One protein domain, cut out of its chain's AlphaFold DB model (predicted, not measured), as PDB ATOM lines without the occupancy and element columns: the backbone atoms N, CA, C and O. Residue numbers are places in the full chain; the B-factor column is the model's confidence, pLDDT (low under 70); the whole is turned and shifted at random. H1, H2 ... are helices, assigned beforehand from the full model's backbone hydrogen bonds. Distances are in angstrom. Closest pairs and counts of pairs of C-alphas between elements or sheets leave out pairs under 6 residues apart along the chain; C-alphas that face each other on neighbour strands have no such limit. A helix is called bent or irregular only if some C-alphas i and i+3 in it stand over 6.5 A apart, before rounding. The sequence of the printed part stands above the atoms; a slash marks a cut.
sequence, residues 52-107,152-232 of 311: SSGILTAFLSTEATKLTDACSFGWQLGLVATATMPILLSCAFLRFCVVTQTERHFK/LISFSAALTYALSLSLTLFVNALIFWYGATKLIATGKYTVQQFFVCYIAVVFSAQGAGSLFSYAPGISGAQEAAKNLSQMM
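AT A GLANCE: This is residues 52 to 107 and 152 to 232 of the 311 residues of the protein "ABC transmembrane type-1 domain-containing protein" of Acidomyces richmondensis BFW (UniProt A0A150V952). The model is a loose, flat fan of long helices: H3 and H4 form a hairpin that splays open away from its link, the arm H2b fills the gap between them, and H1 packs along another side of H4. H5 sticks out beyond the end of H4 as a free arm, residues 215 to 232. The printed part has 137 residues with five named helices, H1 to H5 in chain order, and no named strand; the class is all helix. It is loose, with a radius of gyration of the C-alphas of 18.8 A, and spans 65 by 41 by 19 A.

HOW THE PARTS SIT: H1, residues 53 to 73, and H4, residues 191 to 213, touch and run opposite ways, at a shallow tilt of 32 degrees, only just short of steep; their closest C-alphas, of Ala 70 and Cys 197, are 4.8 A apart. H2, residues 75 to 107, was assigned as one helix by its hydrogen bonds but is bent: C-alphas 83 and 86 are 6.9 A apart. Its arms are H2a, residues 75 to 83, and H2b, residues 86 to 107. H1 and H2a touch only at the corner, with the C-alphas of Cys 71 and Gly 78 closest at 4.7 A. H2a and H4 only just touch, with 3 pairs of C-alphas within 8 A, the closest being Ala 81 and Val 201 at 6.4 A. H2b, H3, residues 152 to 184, and H4 form an up and down bundle, each running against the one before it. H2b and H3 touch at a shallow tilt of 20 degrees, closest at the C-alphas of Cys 91 and Ser 164, 5.1 A. Residues 88 to 97 of H2b touch H4, closest at the C-alphas of Ala 92 and Gly 209, 4.9 A, at a steep tilt of 38 degrees. H3 and H4, a hairpin, only just touch, with 3 pairs of C-alphas within 8 A, the closest being Ile 184 and Val 191 at 6.8 A. H5, residues 215 to 232, and H4 meet only through their link. Every O i to N i+4 pair is within hydrogen-bond range in H1, H2b and H5; the counts are 4 of 5 in H2a, 28 of 29 in H3 and 18 of 19 in H4.

IN THESE COORDINATES: H1 begins at C-alpha 53, (-51.375, -15.419, -38.810), and is 30.5 A long. H2a measures 12.3 A, H2b 31.3 A, H3 46.4 A and H4 33.7 A. H5, 25.7 A long, ends at C-alpha 232, (-47.651, -38.994, -44.392).

THE WHOLE: The C-alphas of Thr 186 and Met 232, the two farthest apart, are 66.5 A apart. Residues 108 to 151 are not printed, and C-alphas 107 and 152 are 16.5 A apart across this cut. Of the links printed whole, H1 to H2 and H4 to H5 are tight and H3 to H4 is short. The mean pLDDT of the printed part is 81.5; residue 53 alone is under 70.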
ATOM      1  N   SER A  52     -51.702 -13.658 -43.263       71.56
ATOM      2  CA  SER A  52     -50.659 -13.906 -42.275       71.56
ATOM      3  C   SER A  52     -51.288 -14.092 -40.889       71.56
ATOM      4  O   SER A  52     -52.135 -13.305 -40.453       71.56
ATOM      5  N   SER A  53     -50.868 -15.123 -40.158       69.81
ATOM      6  CA  SER A  53     -51.375 -15.419 -38.810       69.81
ATOM      7  C   SER A  53     -51.198 -14.242 -37.837       69.81
ATOM      8  O   SER A  53     -52.029 -14.032 -36.948       69.81
ATOM      9  N   GLY A  54     -50.168 -13.414 -38.049       70.62
ATOM     10  CA  GLY A  54     -49.952 -12.165 -37.314       70.62
ATOM     11  C   GLY A  54     -51.038 -11.117 -37.568       70.62
ATOM     12  O   GLY A  54     -51.460 -10.423 -36.648       70.62
ATOM     13  N   ILE A  55     -51.554 -11.041 -38.795       72.25
ATOM     14  CA  ILE A  55     -52.629 -10.119 -39.166       72.25
ATOM     15  C   ILE A  55     -53.947 -10.572 -38.535       72.25
ATOM     16  O   ILE A  55     -54.618  -9.770 -37.894       72.25
ATOM     17  N   LEU A  56     -54.286 -11.863 -38.614       72.56
ATOM     18  CA  LEU A  56     -55.510 -12.404 -38.005       72.56
ATOM     19  C   LEU A  56     -55.534 -12.230 -36.479       72.56
ATOM     20  O   LEU A  56     -56.555 -11.834 -35.913       72.56
ATOM     21  N   THR A  57     -54.409 -12.486 -35.807       78.12
ATOM     22  CA  THR A  57     -54.291 -12.289 -34.353       78.12
ATOM     23  C   THR A  57     -54.362 -10.813 -33.968       78.12
ATOM     24  O   THR A  57     -55.094 -10.476 -33.036       78.12
ATOM     25  N   ALA A  58     -53.696  -9.927 -34.717       77.88
ATOM     26  CA  ALA A  58     -53.788  -8.482 -34.520       77.88
ATOM     27  C   ALA A  58     -55.206  -7.942 -34.773       77.88
ATOM     28  O   ALA A  58     -55.681  -7.075 -34.037       77.88
ATOM     29  N   PHE A  59     -55.920  -8.464 -35.772       77.81
ATOM     30  CA  PHE A  59     -57.314  -8.107 -36.015       77.81
ATOM     31  C   PHE A  59     -58.201  -8.542 -34.849       77.81
ATOM     32  O   PHE A  59     -58.891  -7.703 -34.276       77.81
ATOM     33  N   LEU A  60     -58.139  -9.811 -34.433       78.12
ATOM     34  CA  LEU A  60     -58.932 -10.323 -33.309       78.12
ATOM     35  C   LEU A  60     -58.666  -9.552 -32.008       78.12
ATOM     36  O   LEU A  60     -59.610  -9.235 -31.281       78.12
ATOM     37  N   SER A  61     -57.404  -9.207 -31.723       80.88
ATOM     38  CA  SER A  61     -57.062  -8.417 -30.537       80.88
ATOM     39  C   SER A  61     -57.607  -6.992 -30.627       80.88
ATOM     40  O   SER A  61     -58.197  -6.499 -29.671       80.88
ATOM     41  N   THR A  62     -57.463  -6.337 -31.781       82.69
ATOM     42  CA  THR A  62     -57.895  -4.945 -31.982       82.69
ATOM     43  C   THR A  62     -59.419  -4.816 -31.953       82.69
ATOM     44  O   THR A  62     -59.958  -3.843 -31.423       82.69
ATOM     45  N   GLU A  63     -60.128  -5.817 -32.477       79.31
ATOM     46  CA  GLU A  63     -61.586  -5.913 -32.400       79.31
ATOM     47  C   GLU A  63     -62.093  -6.081 -30.963       79.31
ATOM     48  O   GLU A  63     -63.025  -5.393 -30.539       79.31
ATOM     49  N   ALA A  64     -61.429  -6.926 -30.170       77.81
ATOM     50  CA  ALA A  64     -61.771  -7.119 -28.764       77.81
ATOM     51  C   ALA A  64     -61.549  -5.851 -27.918       77.81
ATOM     52  O   ALA A  64     -62.383  -5.527 -27.063       77.81
ATOM     53  N   THR A  65     -60.465  -5.109 -28.167       81.12
ATOM     54  CA  THR A  65     -60.187  -3.842 -27.472       81.12
ATOM     55  C   THR A  65     -61.263  -2.799 -27.775       81.12
ATOM     56  O   THR A  65     -61.833  -2.234 -26.845       81.12
ATOM     57  N   LYS A  66     -61.657  -2.637 -29.049       80.25
ATOM     58  CA  LYS A  66     -62.723  -1.700 -29.460       80.25
ATOM     59  C   LYS A  66     -64.065  -1.975 -28.772       80.25
ATOM     60  O   LYS A  66     -64.745  -1.036 -28.353       80.25
ATOM     61  N   LEU A  67     -64.447  -3.247 -28.620       75.25
ATOM     62  CA  LEU A  67     -65.674  -3.623 -27.905       75.25
ATOM     63  C   LEU A  67     -65.601  -3.284 -26.409       75.25
ATOM     64  O   LEU A  67     -66.589  -2.860 -25.805       75.25
ATOM     65  N   THR A  68     -64.425  -3.482 -25.816       79.56
ATOM     66  CA  THR A  68     -64.172  -3.216 -24.396       79.56
ATOM     67  C   THR A  68     -64.211  -1.718 -24.112       79.56
ATOM     68  O   THR A  68     -64.863  -1.297 -23.153       79.56
ATOM     69  N   ASP A  69     -63.613  -0.908 -24.984       76.19
ATOM     70  CA  ASP A  69     -63.642   0.551 -24.892       76.19
ATOM     71  C   ASP A  69     -65.080   1.074 -25.005       76.19
ATOM     72  O   ASP A  69     -65.532   1.848 -24.159       76.19
ATOM     73  N   ALA A  70     -65.854   0.580 -25.976       74.12
ATOM     74  CA  ALA A  70     -67.250   0.983 -26.152       74.12
ATOM     75  C   ALA A  70     -68.123   0.681 -24.916       74.12
ATOM     76  O   ALA A  70     -68.971   1.493 -24.542       74.12
ATOM     77  N   CYS A  71     -67.906  -0.464 -24.262       72.44
ATOM     78  CA  CYS A  71     -68.653  -0.855 -23.065       72.44
ATOM     79  C   CYS A  71     -68.198  -0.079 -21.812       72.44
ATOM     80  O   CYS A  71     -69.025   0.251 -20.961       72.44
ATOM     81  N   SER A  72     -66.907   0.260 -21.730       74.81
ATOM     82  CA  SER A  72     -66.301   0.972 -20.595       74.81
ATOM     83  C   SER A  72     -66.639   2.462 -20.589       74.81
ATOM     84  O   SER A  72     -66.982   3.013 -19.546       74.81
ATOM     85  N   PHE A  73     -66.594   3.118 -21.752       72.25
ATOM     86  CA  PHE A  73     -66.974   4.526 -21.865       72.25
ATOM     87  C   PHE A  73     -68.485   4.718 -21.765       72.25
ATOM     88  O   PHE A  73     -68.917   5.780 -21.328       72.25
ATOM     89  N   GLY A  74     -69.311   3.737 -22.139       72.94
ATOM     90  CA  GLY A  74     -70.749   3.925 -22.050       72.94
ATOM     91  C   GLY A  74     -71.603   2.678 -22.135       72.94
ATOM     92  O   GLY A  74     -71.983   2.257 -23.224       72.94
ATOM     93  N   TRP A  75     -72.036   2.168 -20.982       78.25
ATOM     94  CA  TRP A  75     -72.854   0.954 -20.896       78.25
ATOM     95  C   TRP A  75     -74.188   1.038 -21.669       78.25
ATOM     96  O   TRP A  75     -74.651   0.042 -22.223       78.25
ATOM     97  N   GLN A  76     -74.796   2.227 -21.763       78.94
ATOM     98  CA  GLN A  76     -76.065   2.426 -22.481       78.94
ATOM     99  C   GLN A  76     -75.886   2.362 -24.001       78.94
ATOM    100  O   GLN A  76     -76.713   1.774 -24.696       78.94
ATOM    101  N   LEU A  77     -74.795   2.938 -24.518       73.12
ATOM    102  CA  LEU A  77     -74.475   2.863 -25.942       73.12
ATOM    103  C   LEU A  77     -73.947   1.470 -26.308       73.12
ATOM    104  O   LEU A  77     -74.293   0.945 -27.360       73.12
ATOM    105  N   GLY A  78     -73.179   0.852 -25.406       75.12
ATOM    106  CA  GLY A  78     -72.687  -0.518 -25.531       75.12
ATOM    107  C   GLY A  78     -73.814  -1.548 -25.661       75.12
ATOM    108  O   GLY A  78     -73.708  -2.466 -26.470       75.12
ATOM    109  N   LEU A  79     -74.934  -1.375 -24.950       78.44
ATOM    110  CA  LEU A  79     -76.116  -2.237 -25.098       78.44
ATOM    111  C   LEU A  79     -76.753  -2.128 -26.492       78.44
ATOM    112  O   LEU A  79     -77.037  -3.146 -27.120       78.44
ATOM    113  N   VAL A  80     -76.931  -0.905 -27.003       78.50
ATOM    114  CA  VAL A  80     -77.463  -0.679 -28.361       78.50
ATOM    115  C   VAL A  80     -76.492  -1.195 -29.426       78.50
ATOM    116  O   VAL A  80     -76.908  -1.797 -30.417       78.50
ATOM    117  N   ALA A  81     -75.192  -1.021 -29.202       74.69
ATOM    118  CA  ALA A  81     -74.145  -1.567 -30.054       74.69
ATOM    119  C   ALA A  81     -74.182  -3.099 -30.081       74.69
ATOM    120  O   ALA A  81     -74.176  -3.695 -31.150       74.69
ATOM    121  N   THR A  82     -74.313  -3.748 -28.924       77.88
ATOM    122  CA  THR A  82     -74.382  -5.214 -28.833       77.88
ATOM    123  C   THR A  82     -75.636  -5.760 -29.522       77.88
ATOM    124  O   THR A  82     -75.576  -6.802 -30.168       77.88
ATOM    125  N   ALA A  83     -76.758  -5.036 -29.453       83.50
ATOM    126  CA  ALA A  83     -77.988  -5.409 -30.150       83.50
ATOM    127  C   ALA A  83     -77.898  -5.236 -31.679       83.50
ATOM    128  O   ALA A  83     -78.474  -6.028 -32.423       83.50
ATOM    129  N   THR A  84     -77.172  -4.223 -32.167       82.44
ATOM    130  CA  THR A  84     -77.018  -3.955 -33.611       82.44
ATOM    131  C   THR A  84     -75.858  -4.717 -34.258       82.44
ATOM    132  O   THR A  84     -75.885  -4.959 -35.466       82.44
ATOM    133  N   MET A  85     -74.885  -5.176 -33.468       81.94
ATOM    134  CA  MET A  85     -73.751  -5.998 -33.905       81.94
ATOM    135  C   MET A  85     -74.133  -7.217 -34.756       81.94
ATOM    136  O   MET A  85     -73.618  -7.314 -35.867       81.94
ATOM    137  N   PRO A  86     -75.037  -8.128 -34.339       84.50
ATOM    138  CA  PRO A  86     -75.377  -9.298 -35.153       84.50
ATOM    139  C   PRO A  86     -76.005  -8.923 -36.504       84.50
ATOM    140  O   PRO A  86     -75.800  -9.623 -37.497       84.50
ATOM    141  N   ILE A  87     -76.725  -7.799 -36.572       86.50
ATOM    142  CA  ILE A  87     -77.340  -7.301 -37.809       86.50
ATOM    143  C   ILE A  87     -76.257  -6.791 -38.764       86.50
ATOM    144  O   ILE A  87     -76.237  -7.171 -39.936       86.50
ATOM    145  N   LEU A  88     -75.330  -5.966 -38.268       83.50
ATOM    146  CA  LEU A  88     -74.207  -5.451 -39.058       83.50
ATOM    147  C   LEU A  88     -73.281  -6.573 -39.532       83.50
ATOM    148  O   LEU A  88     -72.875  -6.579 -40.693       83.50
ATOM    149  N   LEU A  89     -73.010  -7.542 -38.658       83.94
ATOM    150  CA  LEU A  89     -72.193  -8.710 -38.962       83.94
ATOM    151  C   LEU A  89     -72.826  -9.551 -40.077       83.94
ATOM    152  O   LEU A  89     -72.156  -9.904 -41.043       83.94
ATOM    153  N   SER A  90     -74.137  -9.795 -39.988       83.56
ATOM    154  CA  SER A  90     -74.892 -10.513 -41.022       83.56
ATOM    155  C   SER A  90     -74.857  -9.775 -42.363       83.56
ATOM    156  O   SER A  90     -74.670 -10.403 -43.403       83.56
ATOM    157  N   CYS A  91     -74.975  -8.441 -42.359       85.62
ATOM    158  CA  CYS A  91     -74.870  -7.629 -43.575       85.62
ATOM    159  C   CYS A  91     -73.479  -7.714 -44.210       85.62
ATOM    160  O   CYS A  91     -73.369  -7.858 -45.426       85.62
ATOM    161  N   ALA A  92     -72.426  -7.612 -43.399       83.06
ATOM    162  CA  ALA A  92     -71.049  -7.698 -43.871       83.06
ATOM    163  C   ALA A  92     -70.735  -9.093 -44.437       83.06
ATOM    164  O   ALA A  92     -70.164  -9.202 -45.521       83.06
ATOM    165  N   PHE A  93     -71.204 -10.147 -43.764       82.69
ATOM    166  CA  PHE A  93     -71.091 -11.521 -44.245       82.69
ATOM    167  C   PHE A  93     -71.834 -11.732 -45.573       82.69
ATOM    168  O   PHE A  93     -71.265 -12.269 -46.520       82.69
ATOM    169  N   LEU A  94     -73.078 -11.251 -45.687       84.12
ATOM    170  CA  LEU A  94     -73.861 -11.318 -46.926       84.12
ATOM    171  C   LEU A  94     -73.153 -10.630 -48.099       84.12
ATOM    172  O   LEU A  94     -73.097 -11.205 -49.183       84.12
ATOM    173  N   ARG A  95     -72.574  -9.436 -47.895       83.94
ATOM    174  CA  ARG A  95     -71.800  -8.745 -48.946       83.94
ATOM    175  C   ARG A  95     -70.657  -9.595 -49.453       83.94
ATOM    176  O   ARG A  95     -70.489  -9.732 -50.661       83.94
ATOM    177  N   PHE A  96     -69.887 -10.158 -48.533       82.56
ATOM    178  CA  PHE A  96     -68.753 -10.984 -48.902       82.56
ATOM    179  C   PHE A  96     -69.181 -12.252 -49.649       82.56
ATOM    180  O   PHE A  96     -68.617 -12.582 -50.693       82.56
ATOM    181  N   CYS A  97     -70.217 -12.937 -49.159       83.06
ATOM    182  CA  CYS A  97     -70.784 -14.101 -49.835       83.06
ATOM    183  C   CYS A  97     -71.226 -13.764 -51.261       83.06
ATOM    184  O   CYS A  97     -70.927 -14.517 -52.178       83.06
ATOM    185  N   VAL A  98     -71.873 -12.614 -51.467       86.38
ATOM    186  CA  VAL A  98     -72.272 -12.162 -52.805       86.38
ATOM    187  C   VAL A  98     -71.052 -11.947 -53.702       86.38
ATOM    188  O   VAL A  98     -71.023 -12.488 -54.802       86.38
ATOM    189  N   VAL A  99     -70.033 -11.219 -53.237       84.94
ATOM    190  CA  VAL A  99     -68.819 -10.943 -54.030       84.94
ATOM    191  C   VAL A  99     -68.115 -12.242 -54.427       84.94
ATOM    192  O   VAL A  99     -67.885 -12.485 -55.610       84.94
ATOM    193  N   THR A 100     -67.853 -13.124 -53.462       81.81
ATOM    194  CA  THR A 100     -67.179 -14.407 -53.722       81.81
ATOM    195  C   THR A 100     -68.001 -15.339 -54.607       81.81
ATOM    196  O   THR A 100     -67.453 -16.039 -55.459       81.81
ATOM    197  N   GLN A 101     -69.322 -15.360 -54.438       82.88
ATOM    198  CA  GLN A 101     -70.208 -16.150 -55.281       82.88
ATOM    199  C   GLN A 101     -70.212 -15.624 -56.717       82.88
ATOM    200  O   GLN A 101     -70.149 -16.417 -57.654       82.88
ATOM    201  N   THR A 102     -70.236 -14.305 -56.905       82.19
ATOM    202  CA  THR A 102     -70.144 -13.674 -58.223       82.19
ATOM    203  C   THR A 102     -68.809 -13.990 -58.898       82.19
ATOM    204  O   THR A 102     -68.810 -14.398 -60.058       82.19
ATOM    205  N   GLU A 103     -67.682 -13.910 -58.187       81.00
ATOM    206  CA  GLU A 103     -66.369 -14.303 -58.722       81.00
ATOM    207  C   GLU A 103     -66.327 -15.777 -59.144       81.00
ATOM    208  O   GLU A 103     -65.860 -16.106 -60.239       81.00
ATOM    209  N   ARG A 104     -66.862 -16.675 -58.307       77.00
ATOM    210  CA  ARG A 104     -66.964 -18.107 -58.627       77.00
ATOM    211  C   ARG A 104     -67.827 -18.350 -59.858       77.00
ATOM    212  O   ARG A 104     -67.434 -19.140 -60.714       77.00
ATOM    213  N   HIS A 105     -68.960 -17.661 -59.973       78.38
ATOM    214  CA  HIS A 105     -69.839 -17.759 -61.138       78.38
ATOM    215  C   HIS A 105     -69.161 -17.259 -62.408       78.38
ATOM    216  O   HIS A 105     -69.211 -17.950 -63.419       78.38
ATOM    217  N   PHE A 106     -68.459 -16.124 -62.366       73.88
ATOM    218  CA  PHE A 106     -67.703 -15.639 -63.523       73.88
ATOM    219  C   PHE A 106     -66.592 -16.610 -63.936       73.88
ATOM    220  O   PHE A 106     -66.399 -16.847 -65.128       73.88
ATOM    221  N   LYS A 107     -65.908 -17.232 -62.970       73.06
ATOM    222  CA  LYS A 107     -64.881 -18.245 -63.243       73.06
ATOM    223  C   LYS A 107     -65.467 -19.553 -63.793       73.06
ATOM    224  O   LYS A 107     -64.848 -20.185 -64.646       73.06
ATOM    225  N   LEU A 152     -79.611 -12.441 -64.699       87.44
ATOM    226  CA  LEU A 152     -80.437 -12.700 -63.515       87.44
ATOM    227  C   LEU A 152     -79.590 -12.856 -62.247       87.44
ATOM    228  O   LEU A 152     -79.937 -12.290 -61.211       87.44
ATOM    229  N   ILE A 153     -78.465 -13.573 -62.333       87.50
ATOM    230  CA  ILE A 153     -77.521 -13.725 -61.215       87.50
ATOM    231  C   ILE A 153     -76.878 -12.384 -60.854       87.50
ATOM    232  O   ILE A 153     -76.783 -12.038 -59.681       87.50
ATOM    233  N   SER A 154     -76.452 -11.607 -61.848       88.25
ATOM    234  CA  SER A 154     -75.824 -10.303 -61.613       88.25
ATOM    235  C   SER A 154     -76.812  -9.321 -60.992       88.25
ATOM    236  O   SER A 154     -76.457  -8.587 -60.073       88.25
ATOM    237  N   PHE A 155     -78.068  -9.330 -61.445       92.06
ATOM    238  CA  PHE A 155     -79.116  -8.494 -60.875       92.06
ATOM    239  C   PHE A 155     -79.437  -8.887 -59.428       92.06
ATOM    240  O   PHE A 155     -79.517  -8.014 -58.566       92.06
ATOM    241  N   SER A 156     -79.572 -10.184 -59.129       89.38
ATOM    242  CA  SER A 156     -79.836 -10.646 -57.760       89.38
ATOM    243  C   SER A 156     -78.661 -10.368 -56.815       89.38
ATOM    244  O   SER A 156     -78.875  -9.926 -55.683       89.38
ATOM    245  N   ALA A 157     -77.423 -10.533 -57.288       90.31
ATOM    246  CA  ALA A 157     -76.211 -10.149 -56.571       90.31
ATOM    247  C   ALA A 157     -76.184  -8.641 -56.275       90.31
ATOM    248  O   ALA A 157     -76.020  -8.238 -55.121       90.31
ATOM    249  N   ALA A 158     -76.427  -7.801 -57.287       91.94
ATOM    250  CA  ALA A 158     -76.464  -6.349 -57.130       91.94
ATOM    251  C   ALA A 158     -77.558  -5.901 -56.150       91.94
ATOM    252  O   ALA A 158     -77.307  -5.055 -55.291       91.94
ATOM    253  N   LEU A 159     -78.750  -6.502 -56.223       93.38
ATOM    254  CA  LEU A 159     -79.856  -6.205 -55.313       93.38
ATOM    255  C   LEU A 159     -79.510  -6.574 -53.865       93.38
ATOM    256  O   LEU A 159     -79.721  -5.774 -52.957       93.38
ATOM    257  N   THR A 160     -78.932  -7.756 -53.646       90.38
ATOM    258  CA  THR A 160     -78.528  -8.219 -52.309       90.38
ATOM    259  C   THR A 160     -77.429  -7.329 -51.729       90.38
ATOM    260  O   THR A 160     -77.484  -6.935 -50.560       90.38
ATOM    261  N   TYR A 161     -76.467  -6.928 -52.562       90.31
ATOM    262  CA  TYR A 161     -75.427  -5.982 -52.179       90.31
ATOM    263  C   TYR A 161     -76.018  -4.612 -51.805       90.31
ATOM    264  O   TYR A 161     -75.742  -4.099 -50.719       90.31
ATOM    265  N   ALA A 162     -76.904  -4.049 -52.630       93.56
ATOM    266  CA  ALA A 162     -77.552  -2.763 -52.362       93.56
ATOM    267  C   ALA A 162     -78.423  -2.780 -51.091       93.56
ATOM    268  O   ALA A 162     -78.396  -1.826 -50.305       93.56
ATOM    269  N   LEU A 163     -79.152  -3.876 -50.848       92.19
ATOM    270  CA  LEU A 163     -79.950  -4.069 -49.633       92.19
ATOM    271  C   LEU A 163     -79.068  -4.105 -48.386       92.19
ATOM    272  O   LEU A 163     -79.353  -3.420 -47.405       92.19
ATOM    273  N   SER A 164     -77.959  -4.844 -48.440       90.56
ATOM    274  CA  SER A 164     -77.018  -4.898 -47.324       90.56
ATOM    275  C   SER A 164     -76.406  -3.521 -47.027       90.56
ATOM    276  O   SER A 164     -76.235  -3.167 -45.862       90.56
ATOM    277  N   LEU A 165     -76.071  -2.727 -48.055       89.75
ATOM    278  CA  LEU A 165     -75.522  -1.372 -47.909       89.75
ATOM    279  C   LEU A 165     -76.535  -0.431 -47.261       89.75
ATOM    280  O   LEU A 165     -76.216   0.248 -46.284       89.75
ATOM    281  N   SER A 166     -77.770  -0.467 -47.754       93.81
ATOM    282  CA  SER A 166     -78.887   0.299 -47.204       93.81
ATOM    283  C   SER A 166     -79.120  -0.024 -45.727       93.81
ATOM    284  O   SER A 166     -79.246   0.888 -44.914       93.81
ATOM    285  N   LEU A 167     -79.106  -1.306 -45.345       90.38
ATOM    286  CA  LEU A 167     -79.343  -1.719 -43.961       90.38
ATOM    287  C   LEU A 167     -78.254  -1.213 -43.000       90.38
ATOM    288  O   LEU A 167     -78.570  -0.767 -41.899       90.38
ATOM    289  N   THR A 168     -76.986  -1.181 -43.420       88.94
ATOM    290  CA  THR A 168     -75.915  -0.550 -42.624       88.94
ATOM    291  C   THR A 168     -76.135   0.949 -42.442       88.94
ATOM    292  O   THR A 168     -75.934   1.457 -41.339       88.94
ATOM    293  N   LEU A 169     -76.588   1.663 -43.478       90.81
ATOM    294  CA  LEU A 169     -76.915   3.087 -43.355       90.81
ATOM    295  C   LEU A 169     -78.090   3.319 -42.395       90.81
ATOM    296  O   LEU A 169     -78.022   4.233 -41.575       90.81
ATOM    297  N   PHE A 170     -79.118   2.465 -42.426       92.06
ATOM    298  CA  PHE A 170     -80.223   2.511 -41.462       92.06
ATOM    299  C   PHE A 170     -79.755   2.279 -40.022       92.06
ATOM    300  O   PHE A 170     -80.180   3.003 -39.123       92.06
ATOM    301  N   VAL A 171     -78.858   1.316 -39.790       89.19
ATOM    302  CA  VAL A 171     -78.286   1.078 -38.454       89.19
ATOM    303  C   VAL A 171     -77.485   2.290 -37.980       89.19
ATOM    304  O   VAL A 171     -77.682   2.741 -36.853       89.19
ATOM    305  N   ASN A 172     -76.648   2.876 -38.839       89.62
ATOM    306  CA  ASN A 172     -75.906   4.094 -38.498       89.62
ATOM    307  C   ASN A 172     -76.857   5.249 -38.156       89.62
ATOM    308  O   ASN A 172     -76.668   5.922 -37.144       89.62
ATOM    309  N   ALA A 173     -77.918   5.441 -38.945       91.94
ATOM    310  CA  ALA A 173     -78.943   6.446 -38.676       91.94
ATOM    311  C   ALA A 173     -79.645   6.213 -37.325       91.94
ATOM    312  O   ALA A 173     -79.863   7.164 -36.578       91.94
ATOM    313  N   LEU A 174     -79.943   4.958 -36.974       89.56
ATOM    314  CA  LEU A 174     -80.555   4.594 -35.693       89.56
ATOM    315  C   LEU A 174     -79.614   4.886 -34.515       89.56
ATOM    316  O   LEU A 174     -80.053   5.452 -33.511       89.56
ATOM    317  N   ILE A 175     -78.319   4.575 -34.649       87.62
ATOM    318  CA  ILE A 175     -77.301   4.888 -33.634       87.62
ATOM    319  C   ILE A 175     -77.200   6.404 -33.423       87.62
ATOM    320  O   ILE A 175     -77.192   6.858 -32.277       87.62
ATOM    321  N   PHE A 176     -77.182   7.196 -34.501       89.62
ATOM    322  CA  PHE A 176     -77.180   8.658 -34.403       89.62
ATOM    323  C   PHE A 176     -78.464   9.206 -33.788       89.62
ATOM    324  O   PHE A 176     -78.390  10.061 -32.908       89.62
ATOM    325  N   TRP A 177     -79.632   8.708 -34.199       90.75
ATOM    326  CA  TRP A 177     -80.910   9.148 -33.648       90.75
ATOM    327  C   TRP A 177     -80.978   8.887 -32.143       90.75
ATOM    328  O   TRP A 177     -81.271   9.806 -31.375       90.75
ATOM    329  N   TYR A 178     -80.634   7.672 -31.707       88.88
ATOM    330  CA  TYR A 178     -80.621   7.302 -30.294       88.88
ATOM    331  C   TYR A 178     -79.562   8.087 -29.504       88.88
ATOM    332  O   TYR A 178     -79.859   8.649 -28.448       88.88
ATOM    333  N   GLY A 179     -78.340   8.181 -30.033       87.75
ATOM    334  CA  GLY A 179     -77.240   8.917 -29.416       87.75
ATOM    335  C   GLY A 179     -77.548  10.400 -29.219       87.75
ATOM    336  O   GLY A 179     -77.358  10.935 -28.127       87.75
ATOM    337  N   ALA A 180     -78.095  11.051 -30.246       86.81
ATOM    338  CA  ALA A 180     -78.445  12.464 -30.201       86.81
ATOM    339  C   ALA A 180     -79.636  12.741 -29.268       86.81
ATOM    340  O   ALA A 180     -79.538  13.590 -28.381       86.81
ATOM    341  N   THR A 181     -80.752  12.018 -29.423       86.88
ATOM    342  CA  THR A 181     -81.998  12.337 -28.698       86.88
ATOM    343  C   THR A 181     -82.049  11.813 -27.268       86.88
ATOM    344  O   THR A 181     -82.609  12.479 -26.402       86.88
ATOM    345  N   LYS A 182     -81.494  10.631 -26.974       83.31
ATOM    346  CA  LYS A 182     -81.585  10.030 -25.629       83.31
ATOM    347  C   LYS A 182     -80.350  10.257 -24.775       83.31
ATOM    348  O   LYS A 182     -80.464  10.252 -23.553       83.31
ATOM    349  N   LEU A 183     -79.188  10.450 -25.388       83.31
ATOM    350  CA  LEU A 183     -77.926  10.517 -24.661       83.31
ATOM    351  C   LEU A 183     -77.418  11.951 -24.522       83.31
ATOM    352  O   LEU A 183     -77.257  12.437 -23.401       83.31
ATOM    353  N   ILE A 184     -77.242  12.631 -25.657       85.56
ATOM    354  CA  ILE A 184     -76.722  14.003 -25.705       85.56
ATOM    355  C   ILE A 184     -77.773  14.986 -25.181       85.56
ATOM    356  O   ILE A 184     -77.468  15.788 -24.304       85.56
ATOM    357  N   ALA A 185     -79.034  14.880 -25.619       83.69
ATOM    358  CA  ALA A 185     -80.087  15.792 -25.160       83.69
ATOM    359  C   ALA A 185     -80.434  15.646 -23.663       83.69
ATOM    360  O   ALA A 185     -80.933  16.586 -23.055       83.69
ATOM    361  N   THR A 186     -80.153  14.489 -23.051       83.69
ATOM    362  CA  THR A 186     -80.342  14.279 -21.598       83.69
ATOM    363  C   THR A 186     -79.098  14.693 -20.790       83.69
ATOM    364  O   THR A 186     -79.091  14.574 -19.570       83.69
ATOM    365  N   GLY A 187     -78.027  15.155 -21.449       80.94
ATOM    366  CA  GLY A 187     -76.792  15.610 -20.800       80.94
ATOM    367  C   GLY A 187     -75.964  14.500 -20.142       80.94
ATOM    368  O   GLY A 187     -75.039  14.794 -19.393       80.94
ATOM    369  N   LYS A 188     -76.279  13.224 -20.402       79.75
ATOM    370  CA  LYS A 188     -75.593  12.081 -19.775       79.75
ATOM    371  C   LYS A 188     -74.227  11.788 -20.394       79.75
ATOM    372  O   LYS A 188     -73.409  11.145 -19.747       79.75
ATOM    373  N   TYR A 189     -74.011  12.203 -21.642       82.25
ATOM    374  CA  TYR A 189     -72.793  11.944 -22.410       82.25
ATOM    375  C   TYR A 189     -72.322  13.205 -23.119       82.25
ATOM    376  O   TYR A 189     -73.124  13.967 -23.662       82.25
ATOM    377  N   THR A 190     -71.005  13.384 -23.176       87.38
ATOM    378  CA  THR A 190     -70.377  14.412 -24.008       87.38
ATOM    379  C   THR A 190     -70.372  13.971 -25.473       87.38
ATOM    380  O   THR A 190     -70.254  12.784 -25.780       87.38
ATOM    381  N   VAL A 191     -70.423  14.931 -26.400       87.44
ATOM    382  CA  VAL A 191     -70.346  14.668 -27.851       87.44
ATOM    383  C   VAL A 191     -69.091  13.859 -28.211       87.44
ATOM    384  O   VAL A 191     -69.169  12.919 -28.998       87.44
ATOM    385  N   GLN A 192     -67.949  14.159 -27.580       87.19
ATOM    386  CA  GLN A 192     -66.697  13.423 -27.786       87.19
ATOM    387  C   GLN A 192     -66.822  11.942 -27.397       87.19
ATOM    388  O   GLN A 192     -66.455  11.069 -28.178       87.19
ATOM    389  N   GLN A 193     -67.387  11.656 -26.223       83.88
ATOM    390  CA  GLN A 193     -67.584  10.293 -25.724       83.88
ATOM    391  C   GLN A 193     -68.505   9.485 -26.647       83.88
ATOM    392  O   GLN A 193     -68.246   8.314 -26.915       83.88
ATOM    393  N   PHE A 194     -69.542  10.125 -27.196       86.19
ATOM    394  CA  PHE A 194     -70.422   9.505 -28.183       86.19
ATOM    395  C   PHE A 194     -69.675   9.117 -29.468       86.19
ATOM    396  O   PHE A 194     -69.789   7.974 -29.911       86.19
ATOM    397  N   PHE A 195     -68.890  10.029 -30.051       86.88
ATOM    398  CA  PHE A 195     -68.155   9.741 -31.288       86.88
ATOM    399  C   PHE A 195     -67.074   8.672 -31.107       86.88
ATOM    400  O   PHE A 195     -66.911   7.839 -31.997       86.88
ATOM    401  N   VAL A 196     -66.383   8.644 -29.962       86.06
ATOM    402  CA  VAL A 196     -65.406   7.586 -29.645       86.06
ATOM    403  C   VAL A 196     -66.086   6.215 -29.635       86.06
ATOM    404  O   VAL A 196     -65.638   5.309 -30.337       86.06
ATOM    405  N   CYS A 197     -67.214   6.073 -28.931       83.38
ATOM    406  CA  CYS A 197     -67.969   4.818 -28.922       83.38
ATOM    407  C   CYS A 197     -68.543   4.467 -30.304       83.38
ATOM    408  O   CYS A 197     -68.496   3.308 -30.706       83.38
ATOM    409  N   TYR A 198     -69.065   5.447 -31.049       85.00
ATOM    410  CA  TYR A 198     -69.603   5.235 -32.396       85.00
ATOM    411  C   TYR A 198     -68.542   4.683 -33.354       85.00
ATOM    412  O   TYR A 198     -68.768   3.661 -33.999       85.00
ATOM    413  N   ILE A 199     -67.371   5.326 -33.417       86.00
ATOM    414  CA  ILE A 199     -66.262   4.894 -34.274       86.00
ATOM    415  C   ILE A 199     -65.792   3.501 -33.843       86.00
ATOM    416  O   ILE A 199     -65.680   2.617 -34.691       86.00
ATOM    417  N   ALA A 200     -65.598   3.263 -32.541       84.06
ATOM    418  CA  ALA A 200     -65.184   1.957 -32.033       84.06
ATOM    419  C   ALA A 200     -66.149   0.837 -32.463       84.06
ATOM    420  O   ALA A 200     -65.709  -0.182 -32.990       84.06
ATOM    421  N   VAL A 201     -67.461   1.046 -32.319       81.56
ATOM    422  CA  VAL A 201     -68.497   0.056 -32.658       81.56
ATOM    423  C   VAL A 201     -68.612  -0.159 -34.166       81.56
ATOM    424  O   VAL A 201     -68.633  -1.300 -34.621       81.56
ATOM    425  N   VAL A 202     -68.677   0.911 -34.961       82.81
ATOM    426  CA  VAL A 202     -68.900   0.810 -36.411       82.81
ATOM    427  C   VAL A 202     -67.699   0.202 -37.125       82.81
ATOM    428  O   VAL A 202     -67.875  -0.653 -37.995       82.81
ATOM    429  N   PHE A 203     -66.480   0.606 -36.757       82.12
ATOM    430  CA  PHE A 203     -65.278  -0.031 -37.292       82.12
ATOM    431  C   PHE A 203     -65.131  -1.455 -36.781       82.12
ATOM    432  O   PHE A 203     -64.623  -2.298 -37.517       82.12
ATOM    433  N   SER A 204     -65.600  -1.738 -35.560       81.81
ATOM    434  CA  SER A 204     -65.528  -3.093 -35.042       81.81
ATOM    435  C   SER A 204     -66.460  -4.062 -35.765       81.81
ATOM    436  O   SER A 204     -66.051  -5.140 -36.189       81.81
ATOM    437  N   ALA A 205     -67.702  -3.648 -36.020       80.19
ATOM    438  CA  ALA A 205     -68.667  -4.465 -36.748       80.19
ATOM    439  C   ALA A 205     -68.200  -4.775 -38.178       80.19
ATOM    440  O   ALA A 205     -68.368  -5.894 -38.666       80.19
ATOM    441  N   GLN A 206     -67.599  -3.784 -38.847       78.50
ATOM    442  CA  GLN A 206     -67.050  -3.949 -40.192       78.50
ATOM    443  C   GLN A 206     -65.844  -4.892 -40.200       78.50
ATOM    444  O   GLN A 206     -65.825  -5.829 -40.997       78.50
ATOM    445  N   GLY A 207     -64.884  -4.699 -39.288       80.25
ATOM    446  CA  GLY A 207     -63.711  -5.569 -39.172       80.25
ATOM    447  C   GLY A 207     -64.084  -7.008 -38.810       80.25
ATOM    448  O   GLY A 207     -63.612  -7.950 -39.444       80.25
ATOM    449  N   ALA A 208     -65.009  -7.191 -37.865       78.69
ATOM    450  CA  ALA A 208     -65.532  -8.505 -37.505       78.69
ATOM    451  C   ALA A 208     -66.210  -9.203 -38.695       78.69
ATOM    452  O   ALA A 208     -65.981 -10.389 -38.919       78.69
ATOM    453  N   GLY A 209     -66.996  -8.481 -39.499       78.00
ATOM    454  CA  GLY A 209     -67.618  -9.025 -40.709       78.00
ATOM    455  C   GLY A 209     -66.604  -9.529 -41.739       78.00
ATOM    456  O   GLY A 209     -66.770 -10.620 -42.286       78.00
ATOM    457  N   SER A 210     -65.521  -8.778 -41.950       74.25
ATOM    458  CA  SER A 210     -64.405  -9.191 -42.811       74.25
ATOM    459  C   SER A 210     -63.642 -10.397 -42.256       74.25
ATOM    460  O   SER A 210     -63.158 -11.215 -43.033       74.25
ATOM    461  N   LEU A 211     -63.577 -10.574 -40.931       76.88
ATOM    462  CA  LEU A 211     -62.940 -11.749 -40.328       76.88
ATOM    463  C   LEU A 211     -63.682 -13.054 -40.642       76.88
ATOM    464  O   LEU A 211     -63.051 -14.053 -40.987       76.88
ATOM    465  N   PHE A 212     -65.019 -13.051 -40.590       73.19
ATOM    466  CA  PHE A 212     -65.823 -14.231 -40.943       73.19
ATOM    467  C   PHE A 212     -65.643 -14.669 -42.399       73.19
ATOM    468  O   PHE A 212     -65.805 -15.844 -42.720       73.19
ATOM    469  N   SER A 213     -65.255 -13.739 -43.263       72.88
ATOM    470  CA  SER A 213     -64.923 -13.996 -44.661       72.88
ATOM    471  C   SER A 213     -63.710 -14.926 -44.841       72.88
ATOM    472  O   SER A 213     -63.668 -15.696 -45.799       72.88
ATOM    473  N   TYR A 214     -62.769 -14.946 -43.888       71.31
ATOM    474  CA  TYR A 214     -61.610 -15.847 -43.925       71.31
ATOM    475  C   TYR A 214     -61.924 -17.271 -43.438       71.31
ATOM    476  O   TYR A 214     -61.131 -18.186 -43.667       71.31
ATOM    477  N   ALA A 215     -63.080 -17.501 -42.801       71.56
ATOM    478  CA  ALA A 215     -63.439 -18.806 -42.238       71.56
ATOM    479  C   ALA A 215     -63.434 -19.965 -43.265       71.56
ATOM    480  O   ALA A 215     -62.891 -21.025 -42.942       71.56
ATOM    481  N   PRO A 216     -63.945 -19.809 -44.506       70.06
ATOM    482  CA  PRO A 216     -63.854 -20.855 -45.526       70.06
ATOM    483  C   PRO A 216     -62.409 -21.180 -45.923       70.06
ATOM    484  O   PRO A 216     -62.098 -22.338 -46.187       70.06
ATOM    485  N   GLY A 217     -61.523 -20.177 -45.944       71.44
ATOM    486  CA  GLY A 217     -60.100 -20.369 -46.230       71.44
ATOM    487  C   GLY A 217     -59.399 -21.174 -45.137       71.44
ATOM    488  O   GLY A 217     -58.693 -22.133 -45.436       71.44
ATOM    489  N   ILE A 218     -59.695 -20.865 -43.871       73.44
ATOM    490  CA  ILE A 218     -59.201 -21.625 -42.712       73.44
ATOM    491  C   ILE A 218     -59.713 -23.072 -42.753       73.44
ATOM    492  O   ILE A 218     -58.935 -24.002 -42.546       73.44
ATOM    493  N   SER A 219     -60.995 -23.284 -43.074       72.75
ATOM    494  CA  SER A 219     -61.565 -24.631 -43.224       72.75
ATOM    495  C   SER A 219     -60.888 -25.419 -44.350       72.75
ATOM    496  O   SER A 219     -60.582 -26.596 -44.174       72.75
ATOM    497  N   GLY A 220     -60.622 -24.778 -45.493       73.25
ATOM    498  CA  GLY A 220     -59.902 -25.403 -46.603       73.25
ATOM    499  C   GLY A 220     -58.457 -25.758 -46.243       73.25
ATOM    500  O   GLY A 220     -57.985 -26.841 -46.584       73.25
ATOM    501  N   ALA A 221     -57.770 -24.891 -45.495       75.50
ATOM    502  CA  ALA A 221     -56.421 -25.158 -44.998       75.50
ATOM    503  C   ALA A 221     -56.392 -26.341 -44.014       75.50
ATOM    504  O   ALA A 221     -55.506 -27.188 -44.098       75.50
ATOM    505  N   GLN A 222     -57.385 -26.445 -43.121       76.50
ATOM    506  CA  GLN A 222     -57.529 -27.590 -42.214       76.50
ATOM    507  C   GLN A 222     -57.758 -28.903 -42.971       76.50
ATOM    508  O   GLN A 222     -57.157 -29.923 -42.630       76.50
ATOM    509  N   GLU A 223     -58.595 -28.889 -44.009       74.88
ATOM    510  CA  GLU A 223     -58.849 -30.070 -44.836       74.88
ATOM    511  C   GLU A 223     -57.603 -30.503 -45.620       74.88
ATOM    512  O   GLU A 223     -57.253 -31.683 -45.632       74.88
ATOM    513  N   ALA A 224     -56.867 -29.549 -46.194       73.56
ATOM    514  CA  ALA A 224     -55.597 -29.824 -46.858       73.56
ATOM    515  C   ALA A 224     -54.545 -30.396 -45.887       73.56
ATOM    516  O   ALA A 224     -53.896 -31.391 -46.206       73.56
ATOM    517  N   ALA A 225     -54.426 -29.834 -44.679       77.81
ATOM    518  CA  ALA A 225     -53.522 -30.337 -43.644       77.81
ATOM    519  C   ALA A 225     -53.895 -31.757 -43.180       77.81
ATOM    520  O   ALA A 225     -53.018 -32.599 -42.985       77.81
ATOM    521  N   LYS A 226     -55.196 -32.057 -43.051       79.25
ATOM    522  CA  LYS A 226     -55.683 -33.407 -42.737       79.25
ATOM    523  C   LYS A 226     -55.303 -34.404 -43.831       79.25
ATOM    524  O   LYS A 226     -54.801 -35.480 -43.513       79.25
ATOM    525  N   ASN A 227     -55.504 -34.044 -45.096       73.75
ATOM    526  CA  ASN A 227     -55.131 -34.894 -46.227       73.75
ATOM    527  C   ASN A 227     -53.615 -35.136 -46.267       73.75
ATOM    528  O   ASN A 227     -53.188 -36.272 -46.455       73.75
ATOM    529  N   LEU A 228     -52.803 -34.108 -45.999       76.25
ATOM    530  CA  LEU A 228     -51.349 -34.250 -45.885       76.25
ATOM    531  C   LEU A 228     -50.958 -35.199 -44.743       76.25
ATOM    532  O   LEU A 228     -50.149 -36.100 -44.944       76.25
ATOM    533  N   SER A 229     -51.571 -35.055 -43.566       79.44
ATOM    534  CA  SER A 229     -51.339 -35.965 -42.438       79.44
ATOM    535  C   SER A 229     -51.703 -37.410 -42.777       79.44
ATOM    536  O   SER A 229     -50.997 -38.323 -42.359       79.44
ATOM    537  N   GLN A 230     -52.781 -37.631 -43.533       78.44
ATOM    538  CA  GLN A 230     -53.171 -38.966 -43.990       78.44
ATOM    539  C   GLN A 230     -52.184 -39.539 -45.010       78.44
ATOM    540  O   GLN A 230     -51.892 -40.731 -44.964       78.44
ATOM    541  N   MET A 231     -51.648 -38.708 -45.909       72.50
ATOM    542  CA  MET A 231     -50.619 -39.132 -46.860       72.50
ATOM    543  C   MET A 231     -49.311 -39.495 -46.150       72.50
ATOM    544  O   MET A 231     -48.751 -40.541 -46.450       72.50
ATOM    545  N   MET A 232     -48.866 -38.699 -45.170       74.50
ATOM    546  CA  MET A 232     -47.651 -38.994 -44.392       74.50
ATOM    547  C   MET A 232     -47.766 -40.271 -43.545       74.50
ATOM    548  O   MET A 232     -46.764 -40.921 -43.281       74.50
TER     549      MET A 232